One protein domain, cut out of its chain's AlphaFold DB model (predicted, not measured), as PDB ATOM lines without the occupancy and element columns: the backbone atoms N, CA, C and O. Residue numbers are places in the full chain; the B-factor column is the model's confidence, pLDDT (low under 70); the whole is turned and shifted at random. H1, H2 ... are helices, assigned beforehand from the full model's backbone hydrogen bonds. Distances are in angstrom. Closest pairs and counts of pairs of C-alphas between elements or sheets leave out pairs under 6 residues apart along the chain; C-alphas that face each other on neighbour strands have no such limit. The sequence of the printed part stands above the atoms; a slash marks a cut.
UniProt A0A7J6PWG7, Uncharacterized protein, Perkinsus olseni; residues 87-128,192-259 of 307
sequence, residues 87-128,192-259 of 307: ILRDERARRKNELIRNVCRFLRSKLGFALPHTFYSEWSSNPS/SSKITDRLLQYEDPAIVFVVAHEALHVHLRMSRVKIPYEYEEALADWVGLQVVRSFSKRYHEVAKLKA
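AT A GLANCE: This is residues 87 to 128 and 192 to 259 of the 307 residues of an uncharacterized protein of Perkinsus olseni (UniProt A0A7J6PWG7). Three long helices cross one another at steep tilts, their centres making a triangle; H2 packs on both H3 and H1, while the last residues of H3, 252 to 259, stick out free. Residues 118 to 128 and 192 to 202, on the two sides of a cut, lie on the side of H1 and H2 away from H3. The printed part has 110 residues, with H1, H2 and H3 in that order along the chain and no named strand, and its class is all helix. It is compact, with a radius of gyration of the C-alphas of 14.3 A, and spans 44 by 35 by 23 A.

IN THESE COORDINATES: H3, the longest helix, covers residues 229 to 259 and measures 43.7 A from C-alpha 229 at (-2.528, 3.939, 22.973) to C-alpha 259 at (12.944, 39.169, 2.333). H2 covers residues 204 to 222, 26.8 A. H1 covers residues 87 to 111, 35.4 A, from C-alpha 87 at (8.280, 44.577, 24.579).

HOW THE PARTS SIT: H3 and H2 touch, closest at the C-alphas of Gly 240 and Phe 209, 4.4 A apart, at a steep tilt of 46 degrees, opposite ways. H1 touches H2 with residues 96 to 107 alone; the closest C-alphas, of Val 103 and Val 208, are 6.6 A apart, at a steep tilt of 43 degrees, the same way. H1 and H3 are close but not clearly touching: their closest C-alphas, of Val 103 and Phe 247, are 7.8 A apart. Every O i to N i+4 pair is within hydrogen-bond range in H1 and H2, and 25 of 27 in H3.

THE WHOLE: The C-alphas of Pro 228 and Ala 259, the two farthest apart, are 45.7 A from each other. Residues 129 to 191 are not printed, and C-alphas 128 and 192 are 14.5 A apart across the cut. The link from H2 to H3 is short, with 6 residues. The mean pLDDT of the printed part is 90.3; residues 88, 254, 255 and 257 are under 70.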
ATOM      1  N   ILE A  87       8.691  44.406  25.984       72.75
ATOM      2  CA  ILE A  87       8.280  44.577  24.579       72.75
ATOM      3  C   ILE A  87       8.763  43.401  23.715       72.75
ATOM      4  O   ILE A  87       7.977  42.804  22.982       72.75
ATOM      5  N   LEU A  88      10.035  43.010  23.854       67.31
ATOM      6  CA  LEU A  88      10.606  41.883  23.106       67.31
ATOM      7  C   LEU A  88       9.929  40.542  23.436       67.31
ATOM      8  O   LEU A  88       9.722  39.710  22.548       67.31
ATOM      9  N   ARG A  89       9.565  40.320  24.709       73.69
ATOM     10  CA  ARG A  89       8.840  39.111  25.131       73.69
ATOM     11  C   ARG A  89       7.465  39.037  24.464       73.69
ATOM     12  O   ARG A  89       7.098  37.973  23.961       73.69
ATOM     13  N   ASP A  90       6.753  40.156  24.419       86.00
ATOM     14  CA  ASP A  90       5.408  40.239  23.850       86.00
ATOM     15  C   ASP A  90       5.425  40.009  22.328       86.00
ATOM     16  O   ASP A  90       4.582  39.281  21.794       86.00
ATOM     17  N   GLU A  91       6.432  40.532  21.620       89.31
ATOM     18  CA  GLU A  91       6.588  40.310  20.178       89.31
ATOM     19  C   GLU A  91       6.902  38.843  19.842       89.31
ATOM     20  O   GLU A  91       6.265  38.251  18.961       89.31
ATOM     21  N   ARG A  92       7.823  38.210  20.585       89.25
ATOM     22  CA  ARG A  92       8.142  36.780  20.410       89.25
ATOM     23  C   ARG A  92       6.907  35.909  20.642       89.25
ATOM     24  O   ARG A  92       6.643  35.005  19.843       89.25
ATOM     25  N   ALA A  93       6.145  36.188  21.700       91.31
ATOM     26  CA  ALA A  93       4.912  35.470  22.010       91.31
ATOM     27  C   ALA A  93       3.865  35.648  20.901       91.31
ATOM     28  O   ALA A  93       3.288  34.666  20.430       91.31
ATOM     29  N   ARG A  94       3.674  36.877  20.405       92.19
ATOM     30  CA  ARG A  94       2.765  37.169  19.286       92.19
ATOM     31  C   ARG A  94       3.144  36.394  18.022       92.19
ATOM     32  O   ARG A  94       2.269  35.787  17.405       92.19
ATOM     33  N   ARG A  95       4.431  36.364  17.659       93.19
ATOM     34  CA  ARG A  95       4.937  35.611  16.495       93.19
ATOM     35  C   ARG A  95       4.647  34.114  16.618       93.19
ATOM     36  O   ARG A  95       4.185  33.499  15.660       93.19
ATOM     37  N   LYS A  96       4.892  33.532  17.793       93.75
ATOM     38  CA  LYS A  96       4.665  32.102  18.039       93.75
ATOM     39  C   LYS A  96       3.179  31.743  18.100       93.75
ATOM     40  O   LYS A  96       2.785  30.711  17.572       93.75
ATOM     41  N   ASN A  97       2.330  32.623  18.624       93.44
ATOM     42  CA  ASN A  97       0.878  32.448  18.535       93.44
ATOM     43  C   ASN A  97       0.386  32.464  17.086       93.44
ATOM     44  O   ASN A  97      -0.454  31.651  16.700       93.44
ATOM     45  N   GLU A  98       0.934  33.357  16.264       92.94
ATOM     46  CA  GLU A  98       0.617  33.389  14.839       92.94
ATOM     47  C   GLU A  98       1.110  32.125  14.118       92.94
ATOM     48  O   GLU A  98       0.400  31.570  13.278       92.94
ATOM     49  N   LEU A  99       2.283  31.600  14.485       93.25
ATOM     50  CA  LEU A  99       2.758  30.296  14.014       93.25
ATOM     51  C   LEU A  99       1.750  29.184  14.341       93.25
ATOM     52  O   LEU A  99       1.318  28.483  13.427       93.25
ATOM     53  N   ILE A 100       1.317  29.068  15.601       94.75
ATOM     54  CA  ILE A 100       0.341  28.056  16.042       94.75
ATOM     55  C   ILE A 100      -0.952  28.154  15.221       94.75
ATOM     56  O   ILE A 100      -1.426  27.152  14.684       94.75
ATOM     57  N   ARG A 101      -1.495  29.363  15.026       94.31
ATOM     58  CA  ARG A 101      -2.701  29.582  14.204       94.31
ATOM     59  C   ARG A 101      -2.516  29.121  12.761       94.31
ATOM     60  O   ARG A 101      -3.416  28.496  12.194       94.31
ATOM     61  N   ASN A 102      -1.360  29.410  12.167       93.56
ATOM     62  CA  ASN A 102      -1.043  28.999  10.802       93.56
ATOM     63  C   ASN A 102      -0.907  27.477  10.677       93.56
ATOM     64  O   ASN A 102      -1.419  26.908   9.708       93.56
ATOM     65  N   VAL A 103      -0.312  26.808  11.669       94.94
ATOM     66  CA  VAL A 103      -0.277  25.339  11.746       94.94
ATOM     67  C   VAL A 103      -1.697  24.785  11.846       94.94
ATOM     68  O   VAL A 103      -2.087  23.973  11.011       94.94
ATOM     69  N   CYS A 104      -2.530  25.282  12.765       95.25
ATOM     70  CA  CYS A 104      -3.923  24.842  12.892       95.25
ATOM     71  C   CYS A 104      -4.721  25.027  11.588       95.25
ATOM     72  O   CYS A 104      -5.500  24.153  11.202       95.25
ATOM     73  N   ARG A 105      -4.522  26.140  10.864       94.38
ATOM     74  CA  ARG A 105      -5.147  26.366   9.548       94.38
ATOM     75  C   ARG A 105      -4.656  25.353   8.512       94.38
ATOM     76  O   ARG A 105      -5.464  24.842   7.736       94.38
ATOM     77  N   PHE A 106      -3.358  25.054   8.495       93.62
ATOM     78  CA  PHE A 106      -2.778  24.037   7.619       93.62
ATOM     79  C   PHE A 106      -3.368  22.649   7.906       93.62
ATOM     80  O   PHE A 106      -3.841  21.998   6.978       93.62
ATOM     81  N   LEU A 107      -3.436  22.238   9.175       95.38
ATOM     82  CA  LEU A 107      -3.991  20.946   9.590       95.38
ATOM     83  C   LEU A 107      -5.458  20.788   9.152       95.38
ATOM     84  O   LEU A 107      -5.807  19.791   8.519       95.38
ATOM     85  N   ARG A 108      -6.302  21.803   9.388       95.44
ATOM     86  CA  ARG A 108      -7.713  21.784   8.957       95.44
ATOM     87  C   ARG A 108      -7.856  21.765   7.434       95.44
ATOM     88  O   ARG A 108      -8.545  20.917   6.884       95.44
ATOM     89  N   SER A 109      -7.203  22.698   6.737       93.75
ATOM     90  CA  SER A 109      -7.442  22.916   5.298       93.75
ATOM     91  C   SER A 109      -6.712  21.937   4.378       93.75
ATOM     92  O   SER A 109      -7.198  21.655   3.284       93.75
ATOM     93  N   LYS A 110      -5.529  21.451   4.773       92.06
ATOM     94  CA  LYS A 110      -4.695  20.572   3.939       92.06
ATOM     95  C   LYS A 110      -4.782  19.115   4.354       92.06
ATOM     96  O   LYS A 110      -4.862  18.274   3.466       92.06
ATOM     97  N   LEU A 111      -4.787  18.825   5.657       93.06
ATOM     98  CA  LEU A 111      -4.890  17.442   6.141       93.06
ATOM     99  C   LEU A 111      -6.336  17.013   6.401       93.06
ATOM    100  O   LEU A 111      -6.599  15.826   6.524       93.06
ATOM    101  N   GLY A 112      -7.277  17.961   6.472       95.88
ATOM    102  CA  GLY A 112      -8.676  17.655   6.766       95.88
ATOM    103  C   GLY A 112      -8.916  17.261   8.222       95.88
ATOM    104  O   GLY A 112      -9.896  16.577   8.507       95.88
ATOM    105  N   PHE A 113      -8.035  17.659   9.148       97.12
ATOM    106  CA  PHE A 113      -8.208  17.316  10.558       97.12
ATOM    107  C   PHE A 113      -9.455  18.005  11.117       97.12
ATOM    108  O   PHE A 113      -9.593  19.230  11.060       97.12
ATOM    109  N   ALA A 114     -10.342  17.204  11.703       96.62
ATOM    110  CA  ALA A 114     -11.456  17.682  12.508       96.62
ATOM    111  C   ALA A 114     -10.913  18.217  13.841       96.62
ATOM    112  O   ALA A 114     -10.607  17.441  14.744       96.62
ATOM    113  N   LEU A 115     -10.756  19.538  13.933       95.88
ATOM    114  CA  LEU A 115     -10.286  20.232  15.131       95.88
ATOM    115  C   LEU A 115     -11.351  21.228  15.591       95.88
ATOM    116  O   LEU A 115     -11.806  22.023  14.759       95.88
ATOM    117  N   PRO A 116     -11.696  21.270  16.891       95.31
ATOM    118  CA  PRO A 116     -12.642  22.246  17.402       95.31
ATOM    119  C   PRO A 116     -12.083  23.662  17.219       95.31
ATOM    120  O   PRO A 116     -10.867  23.864  17.120       95.31
ATOM    121  N   HIS A 117     -12.962  24.663  17.186       92.94
ATOM    122  CA  HIS A 117     -12.543  26.067  17.104       92.94
ATOM    123  C   HIS A 117     -11.682  26.490  18.301       92.94
ATOM    124  O   HIS A 117     -10.834  27.363  18.151       92.94
ATOM    125  N   THR A 118     -11.844  25.805  19.439       93.62
ATOM    126  CA  THR A 118     -11.117  26.055  20.686       93.62
ATOM    127  C   THR A 118      -9.680  25.508  20.714       93.62
ATOM    128  O   THR A 118      -8.911  25.825  21.620       93.62
ATOM    129  N   PHE A 119      -9.283  24.688  19.732       95.12
ATOM    130  CA  PHE A 119      -7.957  24.058  19.697       95.12
ATOM    131  C   PHE A 119      -6.843  25.106  19.532       95.12
ATOM    132  O   PHE A 119      -6.719  25.715  18.464       95.12
ATOM    133  N   TYR A 120      -6.054  25.316  20.592       94.38
ATOM    134  CA  TYR A 120      -5.058  26.384  20.735       94.38
ATOM    135  C   TYR A 120      -5.585  27.788  20.396       94.38
ATOM    136  O   TYR A 120      -4.867  28.616  19.833       94.38
ATOM    137  N   SER A 121      -6.843  28.084  20.731       92.25
ATOM    138  CA  SER A 121      -7.379  29.451  20.646       92.25
ATOM    139  C   SER A 121      -7.347  30.191  21.982       92.25
ATOM    140  O   SER A 121      -7.430  31.416  22.003       92.25
ATOM    141  N   GLU A 122      -7.240  29.456  23.088       92.50
ATOM    142  CA  GLU A 122      -7.306  29.982  24.448       92.50
ATOM    143  C   GLU A 122      -5.962  29.878  25.165       92.50
ATOM    144  O   GLU A 122      -5.206  28.917  24.989       92.50
ATOM    145  N   TRP A 123      -5.709  30.842  26.046       91.31
ATOM    146  CA  TRP A 123      -4.609  30.780  26.997       91.31
ATOM    147  C   TRP A 123      -4.957  29.878  28.178       91.31
ATOM    148  O   TRP A 123      -6.099  29.828  28.644       91.31
ATOM    149  N   SER A 124      -3.957  29.165  28.686       88.62
ATOM    150  CA  SER A 124      -4.062  28.509  29.983       88.62
ATOM    151  C   SER A 124      -4.222  29.567  31.074       88.62
ATOM    152  O   SER A 124      -3.483  30.550  31.094       88.62
ATOM    153  N   SER A 125      -5.135  29.335  32.019       86.94
ATOM    154  CA  SER A 125      -5.250  30.150  33.237       86.94
ATOM    155  C   SER A 125      -3.988  30.083  34.102       86.94
ATOM    156  O   SER A 125      -3.763  30.947  34.942       86.94
ATOM    157  N   ASN A 126      -3.150  29.072  33.876       85.56
ATOM    158  CA  ASN A 126      -1.857  28.921  34.516       85.56
ATOM    159  C   ASN A 126      -0.786  28.659  33.436       85.56
ATOM    160  O   ASN A 126      -0.507  27.507  33.087       85.56
ATOM    161  N   PRO A 127      -0.221  29.716  32.827       75.06
ATOM    162  CA  PRO A 127       0.652  29.599  31.655       75.06
ATOM    163  C   PRO A 127       2.035  29.018  31.979       75.06
ATOM    164  O   PRO A 127       2.737  28.565  31.076       75.06
ATOM    165  N   SER A 128       2.424  28.996  33.254       78.75
ATOM    166  CA  SER A 128       3.702  28.443  33.722       78.75
ATOM    167  C   SER A 128       3.608  26.978  34.146       78.75
ATOM    168  O   SER A 128       4.615  26.392  34.552       78.75
ATOM    169  N   SER A 192      -5.665  19.673  27.141       75.38
ATOM    170  CA  SER A 192      -6.581  20.798  26.947       75.38
ATOM    171  C   SER A 192      -6.234  21.648  25.725       75.38
ATOM    172  O   SER A 192      -7.032  22.511  25.373       75.38
ATOM    173  N   SER A 193      -5.078  21.411  25.085       85.12
ATOM    174  CA  SER A 193      -4.639  22.109  23.871       85.12
ATOM    175  C   SER A 193      -4.718  23.634  24.019       85.12
ATOM    176  O   SER A 193      -5.184  24.336  23.123       85.12
ATOM    177  N   LYS A 194      -4.318  24.141  25.192       90.00
ATOM    178  CA  LYS A 194      -4.276  25.573  25.517       90.00
ATOM    179  C   LYS A 194      -2.868  26.119  25.331       90.00
ATOM    180  O   LYS A 194      -1.884  25.407  25.513       90.00
ATOM    181  N   ILE A 195      -2.770  27.403  25.011       90.81
ATOM    182  CA  ILE A 195      -1.488  28.095  24.871       90.81
ATOM    183  C   ILE A 195      -0.902  28.355  26.267       90.81
ATOM    184  O   ILE A 195      -1.589  28.861  27.156       90.81
ATOM    185  N   THR A 196       0.373  28.018  26.460       90.69
ATOM    186  CA  THR A 196       1.129  28.248  27.702       90.69
ATOM    187  C   THR A 196       2.414  29.015  27.404       90.69
ATOM    188  O   THR A 196       2.983  28.887  26.320       90.69
ATOM    189  N   ASP A 197       2.922  29.773  28.377       89.88
ATOM    190  CA  ASP A 197       4.195  30.489  28.234       89.88
ATOM    191  C   ASP A 197       5.346  29.519  27.972       89.88
ATOM    192  O   ASP A 197       6.234  29.811  27.172       89.88
ATOM    193  N   ARG A 198       5.312  28.340  28.605       89.06
ATOM    194  CA  ARG A 198       6.309  27.289  28.383       89.06
ATOM    195  C   ARG A 198       6.259  26.737  26.954       89.06
ATOM    196  O   ARG A 198       7.315  26.519  26.370       89.06
ATOM    197  N   LEU A 199       5.075  26.561  26.350       91.25
ATOM    198  CA  LEU A 199       4.975  26.122  24.950       91.25
ATOM    199  C   LEU A 199       5.644  27.148  24.032       91.25
ATOM    200  O   LEU A 199       6.404  26.790  23.137       91.25
ATOM    201  N   LEU A 200       5.422  28.434  24.306       92.69
ATOM    202  CA  LEU A 200       6.026  29.531  23.554       92.69
ATOM    203  C   LEU A 200       7.524  29.720  23.843       92.69
ATOM    204  O   LEU A 200       8.150  30.572  23.213       92.69
ATOM    205  N   GLN A 201       8.140  28.956  24.746       91.75
ATOM    206  CA  GLN A 201       9.595  28.963  24.923       91.75
ATOM    207  C   GLN A 201      10.299  28.041  23.925       91.75
ATOM    208  O   GLN A 201      11.401  28.384  23.501       91.75
ATOM    209  N   TYR A 202       9.643  26.970  23.466       92.06
ATOM    210  CA  TYR A 202      10.205  26.034  22.489       92.06
ATOM    211  C   TYR A 202      10.530  26.681  21.149       92.06
ATOM    212  O   TYR A 202       9.878  27.637  20.731       92.06
ATOM    213  N   GLU A 203      11.510  26.130  20.443       93.12
ATOM    214  CA  GLU A 203      11.816  26.546  19.078       93.12
ATOM    215  C   GLU A 203      10.632  26.329  18.131       93.12
ATOM    216  O   GLU A 203       9.807  25.435  18.329       93.12
ATOM    217  N   ASP A 204      10.551  27.158  17.088       93.69
ATOM    218  CA  ASP A 204       9.416  27.167  16.159       93.69
ATOM    219  C   ASP A 204       9.101  25.750  15.594       93.69
ATOM    220  O   ASP A 204       7.930  25.364  15.620       93.69
ATOM    221  N   PRO A 205      10.081  24.910  15.181       94.25
ATOM    222  CA  PRO A 205       9.807  23.538  14.731       94.25
ATOM    223  C   PRO A 205       9.222  22.629  15.818       94.25
ATOM    224  O   PRO A 205       8.357  21.808  15.527       94.25
ATOM    225  N   ALA A 206       9.657  22.786  17.070       94.12
ATOM    226  CA  ALA A 206       9.142  22.002  18.189       94.12
ATOM    227  C   ALA A 206       7.692  22.391  18.522       94.12
ATOM    228  O   ALA A 206       6.870  21.523  18.799       94.12
ATOM    229  N   ILE A 207       7.337  23.676  18.401       93.81
ATOM    230  CA  ILE A 207       5.939  24.121  18.515       93.81
ATOM    231  C   ILE A 207       5.084  23.486  17.415       93.81
ATOM    232  O   ILE A 207       4.007  22.967  17.702       93.81
ATOM    233  N   VAL A 208       5.556  23.498  16.163       95.75
ATOM    234  CA  VAL A 208       4.842  22.880  15.032       95.75
ATOM    235  C   VAL A 208       4.619  21.386  15.282       95.75
ATOM    236  O   VAL A 208       3.504  20.907  15.077       95.75
ATOM    237  N   PHE A 209       5.652  20.678  15.754       95.56
ATOM    238  CA  PHE A 209       5.575  19.266  16.124       95.56
ATOM    239  C   PHE A 209       4.490  19.024  17.178       95.56
ATOM    240  O   PHE A 209       3.539  18.296  16.911       95.56
ATOM    241  N   VAL A 210       4.585  19.698  18.331       94.44
ATOM    242  CA  VAL A 210       3.660  19.518  19.461       94.44
ATOM    243  C   VAL A 210       2.219  19.835  19.059       94.44
ATOM    244  O   VAL A 210       1.300  19.093  19.393       94.44
ATOM    245  N   VAL A 211       1.990  20.918  18.312       95.44
ATOM    246  CA  VAL A 211       0.638  21.284  17.861       95.44
ATOM    247  C   VAL A 211       0.057  20.217  16.934       95.44
ATOM    248  O   VAL A 211      -1.121  19.890  17.057       95.44
ATOM    249  N   ALA A 212       0.856  19.670  16.015       96.62
ATOM    250  CA  ALA A 212       0.413  18.623  15.097       96.62
ATOM    251  C   ALA A 212       0.177  17.275  15.798       96.62
ATOM    252  O   ALA A 212      -0.816  16.613  15.491       96.62
ATOM    253  N   HIS A 213       1.034  16.920  16.759       96.19
ATOM    254  CA  HIS A 213       0.896  15.745  17.626       96.19
ATOM    255  C   HIS A 213      -0.447  15.763  18.360       96.19
ATOM    256  O   HIS A 213      -1.306  14.907  18.153       96.19
ATOM    257  N   GLU A 214      -0.696  16.830  19.121       95.38
ATOM    258  CA  GLU A 214      -1.938  17.003  19.879       95.38
ATOM    259  C   GLU A 214      -3.173  17.092  18.974       95.38
ATOM    260  O   GLU A 214      -4.260  16.623  19.321       95.38
ATOM    261  N   ALA A 215      -3.021  17.676  17.782       96.12
ATOM    262  CA  ALA A 215      -4.109  17.780  16.820       96.12
ATOM    263  C   ALA A 215      -4.563  16.406  16.321       96.12
ATOM    264  O   ALA A 215      -5.761  16.221  16.097       96.12
ATOM    265  N   LEU A 216      -3.647  15.443  16.170       97.06
ATOM    266  CA  LEU A 216      -4.026  14.087  15.792       97.06
ATOM    267  C   LEU A 216      -4.865  13.426  16.889       97.06
ATOM    268  O   LEU A 216      -5.932  12.900  16.580       97.06
ATOM    269  N   HIS A 217      -4.448  13.508  18.156       95.12
ATOM    270  CA  HIS A 217      -5.228  12.962  19.277       95.12
ATOM    271  C   HIS A 217      -6.654  13.520  19.303       95.12
ATOM    272  O   HIS A 217      -7.635  12.789  19.478       95.12
ATOM    273  N   VAL A 218      -6.793  14.835  19.104       95.25
ATOM    274  CA  VAL A 218      -8.105  15.489  19.032       95.25
ATOM    275  C   VAL A 218      -8.896  15.000  17.821       95.25
ATOM    276  O   VAL A 218     -10.073  14.667  17.965       95.25
ATOM    277  N   HIS A 219      -8.257  14.895  16.656       96.38
ATOM    278  CA  HIS A 219      -8.896  14.410  15.439       96.38
ATOM    279  C   HIS A 219      -9.410  12.972  15.581       96.38
ATOM    280  O   HIS A 219     -10.570  12.716  15.259       96.38
ATOM    281  N   LEU A 220      -8.598  12.048  16.100       96.19
ATOM    282  CA  LEU A 220      -8.990  10.651  16.315       96.19
ATOM    283  C   LEU A 220     -10.175  10.554  17.280       96.19
ATOM    284  O   LEU A 220     -11.157   9.865  16.989       96.19
ATOM    285  N   ARG A 221     -10.143  11.330  18.372       94.75
ATOM    286  CA  ARG A 221     -11.243  11.408  19.343       94.75
ATOM    287  C   ARG A 221     -12.533  11.932  18.711       94.75
ATOM    288  O   ARG A 221     -13.590  11.343  18.929       94.75
ATOM    289  N   MET A 222     -12.461  13.011  17.928       94.62
ATOM    290  CA  MET A 222     -13.629  13.582  17.241       94.62
ATOM    291  C   MET A 222     -14.197  12.637  16.180       94.62
ATOM    292  O   MET A 222     -15.414  12.512  16.060       94.62
ATOM    293  N   SER A 223     -13.326  11.922  15.472       96.00
ATOM    294  CA  SER A 223     -13.694  10.911  14.474       96.00
ATOM    295  C   SER A 223     -14.131   9.580  15.097       96.00
ATOM    296  O   SER A 223     -14.512   8.667  14.371       96.00
ATOM    297  N   ARG A 224     -14.091   9.457  16.433       95.88
ATOM    298  CA  ARG A 224     -14.406   8.235  17.197       95.88
ATOM    299  C   ARG A 224     -13.576   7.016  16.775       95.88
ATOM    300  O   ARG A 224     -14.009   5.879  16.962       95.88
ATOM    301  N   VAL A 225     -12.385   7.249  16.231       95.19
ATOM    302  CA  VAL A 225     -11.434   6.192  15.881       95.19
ATOM    303  C   VAL A 225     -10.747   5.747  17.167       95.19
ATOM    304  O   VAL A 225     -10.187   6.567  17.889       95.19
ATOM    305  N   LYS A 226     -10.820   4.449  17.466       94.38
ATOM    306  CA  LYS A 226     -10.144   3.839  18.615       94.38
ATOM    307  C   LYS A 226      -9.002   2.977  18.104       94.38
ATOM    308  O   LYS A 226      -9.243   2.001  17.400       94.38
ATOM    309  N   ILE A 227      -7.786   3.338  18.479       94.19
ATOM    310  CA  ILE A 227      -6.573   2.548  18.265       94.19
ATOM    311  C   ILE A 227      -5.874   2.367  19.617       94.19
ATOM    312  O   ILE A 227      -6.150   3.147  20.533       94.19
ATOM    313  N   PRO A 228      -5.037   1.330  19.794       93.12
ATOM    314  CA  PRO A 228      -4.304   1.165  21.042       93.12
ATOM    315  C   PRO A 228      -3.385   2.366  21.287       93.12
ATOM    316  O   PRO A 228      -2.893   2.982  20.339       93.12
ATOM    317  N   TYR A 229      -3.175   2.697  22.557       88.69
ATOM    318  CA  TYR A 229      -2.528   3.939  22.973       88.69
ATOM    319  C   TYR A 229      -1.115   4.092  22.394       88.69
ATOM    320  O   TYR A 229      -0.752   5.157  21.906       88.69
ATOM    321  N   GLU A 230      -0.347   3.008  22.370       90.31
ATOM    322  CA  GLU A 230       1.016   2.970  21.840       90.31
ATOM    323  C   GLU A 230       1.049   3.304  20.344       90.31
ATOM    324  O   GLU A 230       1.912   4.049  19.883       90.31
ATOM    325  N   TYR A 231       0.068   2.802  19.587       94.62
ATOM    326  CA  TYR A 231      -0.083   3.125  18.168       94.62
ATOM    327  C   TYR A 231      -0.580   4.559  17.966       94.62
ATOM    328  O   TYR A 231      -0.183   5.204  16.998       94.62
ATOM    329  N   GLU A 232      -1.437   5.060  18.861       94.81
ATOM    330  CA  GLU A 232      -1.917   6.445  18.834       94.81
ATOM    331  C   GLU A 232      -0.766   7.442  18.982       94.81
ATOM    332  O   GLU A 232      -0.639   8.346  18.159       94.81
ATOM    333  N   GLU A 233       0.090   7.251  19.986       93.81
ATOM    334  CA  GLU A 233       1.258   8.106  20.228       93.81
ATOM    335  C   GLU A 233       2.284   7.993  19.097       93.81
ATOM    336  O   GLU A 233       2.714   9.014  18.565       93.81
ATOM    337  N   ALA A 234       2.608   6.777  18.640       95.69
ATOM    338  CA  ALA A 234       3.544   6.590  17.530       95.69
ATOM    339  C   ALA A 234       3.049   7.250  16.229       95.69
ATOM    340  O   ALA A 234       3.829   7.835  15.470       95.69
ATOM    341  N   LEU A 235       1.739   7.186  15.962       96.69
ATOM    342  CA  LEU A 235       1.137   7.864  14.819       96.69
ATOM    343  C   LEU A 235       1.157   9.389  14.995       96.69
ATOM    344  O   LEU A 235       1.405  10.102  14.020       96.69
ATOM    345  N   ALA A 236       0.920   9.889  16.210       96.38
ATOM    346  CA  ALA A 236       0.974  11.315  16.527       96.38
ATOM    347  C   ALA A 236       2.388  11.882  16.341       96.38
ATOM    348  O   ALA A 236       2.535  12.885  15.634       96.38
ATOM    349  N   ASP A 237       3.414  11.175  16.826       96.81
ATOM    350  CA  ASP A 237       4.824  11.519  16.623       96.81
ATOM    351  C   ASP A 237       5.158  11.567  15.129       96.81
ATOM    352  O   ASP A 237       5.725  12.538  14.612       96.81
ATOM    353  N   TRP A 238       4.765  10.523  14.393       97.06
ATOM    354  CA  TRP A 238       5.024  10.441  12.962       97.06
ATOM    355  C   TRP A 238       4.348  11.585  12.195       97.06
ATOM    356  O   TRP A 238       5.004  12.260  11.395       97.06
ATOM    357  N   VAL A 239       3.067  11.867  12.462       97.12
ATOM    358  CA  VAL A 239       2.341  13.003  11.866       97.12
ATOM    359  C   VAL A 239       3.018  14.324  12.225       97.12
ATOM    360  O   VAL A 239       3.224  15.157  11.338       97.12
ATOM    361  N   GLY A 240       3.412  14.505  13.487       96.56
ATOM    362  CA  GLY A 240       4.148  15.675  13.956       96.56
ATOM    363  C   GLY A 240       5.394  15.932  13.113       96.56
ATOM    364  O   GLY A 240       5.564  17.028  12.569       96.56
ATOM    365  N   LEU A 241       6.223  14.905  12.904       96.69
ATOM    366  CA  LEU A 241       7.430  14.992  12.072       96.69
ATOM    367  C   LEU A 241       7.121  15.335  10.607       96.69
ATOM    368  O   LEU A 241       7.812  16.169  10.008       96.69
ATOM    369  N   GLN A 242       6.085  14.733  10.011       95.88
ATOM    370  CA  GLN A 242       5.698  15.035   8.625       95.88
ATOM    371  C   GLN A 242       5.208  16.477   8.463       95.88
ATOM    372  O   GLN A 242       5.519  17.138   7.460       95.88
ATOM    373  N   VAL A 243       4.472  16.992   9.451       95.62
ATOM    374  CA  VAL A 243       3.998  18.378   9.452       95.62
ATOM    375  C   VAL A 243       5.167  19.335   9.603       95.62
ATOM    376  O   VAL A 243       5.250  20.268   8.809       95.62
ATOM    377  N   VAL A 244       6.113  19.085  10.513       95.31
ATOM    378  CA  VAL A 244       7.339  19.897  10.621       95.31
ATOM    379  C   VAL A 244       8.064  19.956   9.279       95.31
ATOM    380  O   VAL A 244       8.334  21.042   8.771       95.31
ATOM    381  N   ARG A 245       8.309  18.805   8.640       92.75
ATOM    382  CA  ARG A 245       8.980  18.741   7.329       92.75
ATOM    383  C   ARG A 245       8.252  19.539   6.248       92.75
ATOM    384  O   ARG A 245       8.886  20.259   5.476       92.75
ATOM    385  N   SER A 246       6.930  19.413   6.180       90.12
ATOM    386  CA  SER A 246       6.108  20.081   5.162       90.12
ATOM    387  C   SER A 246       5.960  21.580   5.424       90.12
ATOM    388  O   SER A 246       5.956  22.386   4.489       90.12
ATOM    389  N   PHE A 247       5.842  21.960   6.694       84.12
ATOM    390  CA  PHE A 247       5.636  23.334   7.126       84.12
ATOM    391  C   PHE A 247       6.929  24.147   7.030       84.12
ATOM    392  O   PHE A 247       6.889  25.256   6.502       84.12
ATOM    393  N   SER A 248       8.080  23.587   7.424       82.12
ATOM    394  CA  SER A 248       9.383  24.262   7.316       82.12
ATOM    395  C   SER A 248       9.716  24.641   5.876       82.12
ATOM    396  O   SER A 248      10.096  25.783   5.626       82.12
ATOM    397  N   LYS A 249       9.492  23.740   4.905       80.06
ATOM    398  CA  LYS A 249       9.717  24.036   3.475       80.06
ATOM    399  C   LYS A 249       8.950  25.284   3.027       80.06
ATOM    400  O   LYS A 249       9.543  26.220   2.499       80.06
ATOM    401  N   ARG A 250       7.651  25.348   3.335       74.38
ATOM    402  CA  ARG A 250       6.799  26.493   2.975       74.38
ATOM    403  C   ARG A 250       7.128  27.757   3.756       74.38
ATOM    404  O   ARG A 250       7.044  28.853   3.211       74.38
ATOM    405  N   TYR A 251       7.472  27.629   5.034       71.38
ATOM    406  CA  TYR A 251       7.787  28.789   5.859       71.38
ATOM    407  C   TYR A 251       9.077  29.466   5.384       71.38
ATOM    408  O   TYR A 251       9.117  30.692   5.287       71.38
ATOM    409  N   HIS A 252      10.091  28.685   4.999       73.31
ATOM    410  CA  HIS A 252      11.310  29.213   4.389       73.31
ATOM    411  C   HIS A 252      11.045  29.877   3.035       73.31
ATOM    412  O   HIS A 252      11.574  30.958   2.789       73.31
ATOM    413  N   GLU A 253      10.190  29.300   2.186       72.69
ATOM    414  CA  GLU A 253       9.784  29.925   0.919       72.69
ATOM    415  C   GLU A 253       9.106  31.282   1.148       72.69
ATOM    416  O   GLU A 253       9.495  32.282   0.547       72.69
ATOM    417  N   VAL A 254       8.143  31.355   2.072       68.94
ATOM    418  CA  VAL A 254       7.445  32.609   2.401       68.94
ATOM    419  C   VAL A 254       8.393  33.630   3.031       68.94
ATOM    420  O   VAL A 254       8.308  34.818   2.718       68.94
ATOM    421  N   ALA A 255       9.301  33.201   3.907       69.94
ATOM    422  CA  ALA A 255      10.301  34.082   4.504       69.94
ATOM    423  C   ALA A 255      11.258  34.641   3.441       69.94
ATOM    424  O   ALA A 255      11.513  35.845   3.429       69.94
ATOM    425  N   LYS A 256      11.719  33.795   2.510       73.44
ATOM    426  CA  LYS A 256      12.569  34.196   1.384       73.44
ATOM    427  C   LYS A 256      11.852  35.194   0.478       73.44
ATOM    428  O   LYS A 256      12.429  36.224   0.149       73.44
ATOM    429  N   LEU A 257      10.584  34.942   0.146       66.56
ATOM    430  CA  LEU A 257       9.764  35.869  -0.640       66.56
ATOM    431  C   LEU A 257       9.579  37.212   0.073       66.56
ATOM    432  O   LEU A 257       9.777  38.250  -0.542       66.56
ATOM    433  N   LYS A 258       9.286  37.221   1.380       73.12
ATOM    434  CA  LYS A 258       9.175  38.469   2.157       73.12
ATOM    435  C   LYS A 258      10.492  39.242   2.223       73.12
ATOM    436  O   LYS A 258      10.467  40.470   2.179       73.12
ATOM    437  N   ALA A 259      11.623  38.548   2.351       75.88
ATOM    438  CA  ALA A 259      12.944  39.169   2.333       75.88
ATOM    439  C   ALA A 259      13.241  39.792   0.961       75.88
ATOM    440  O   ALA A 259      13.636  40.953   0.904       75.88
TER     441      ALA A 259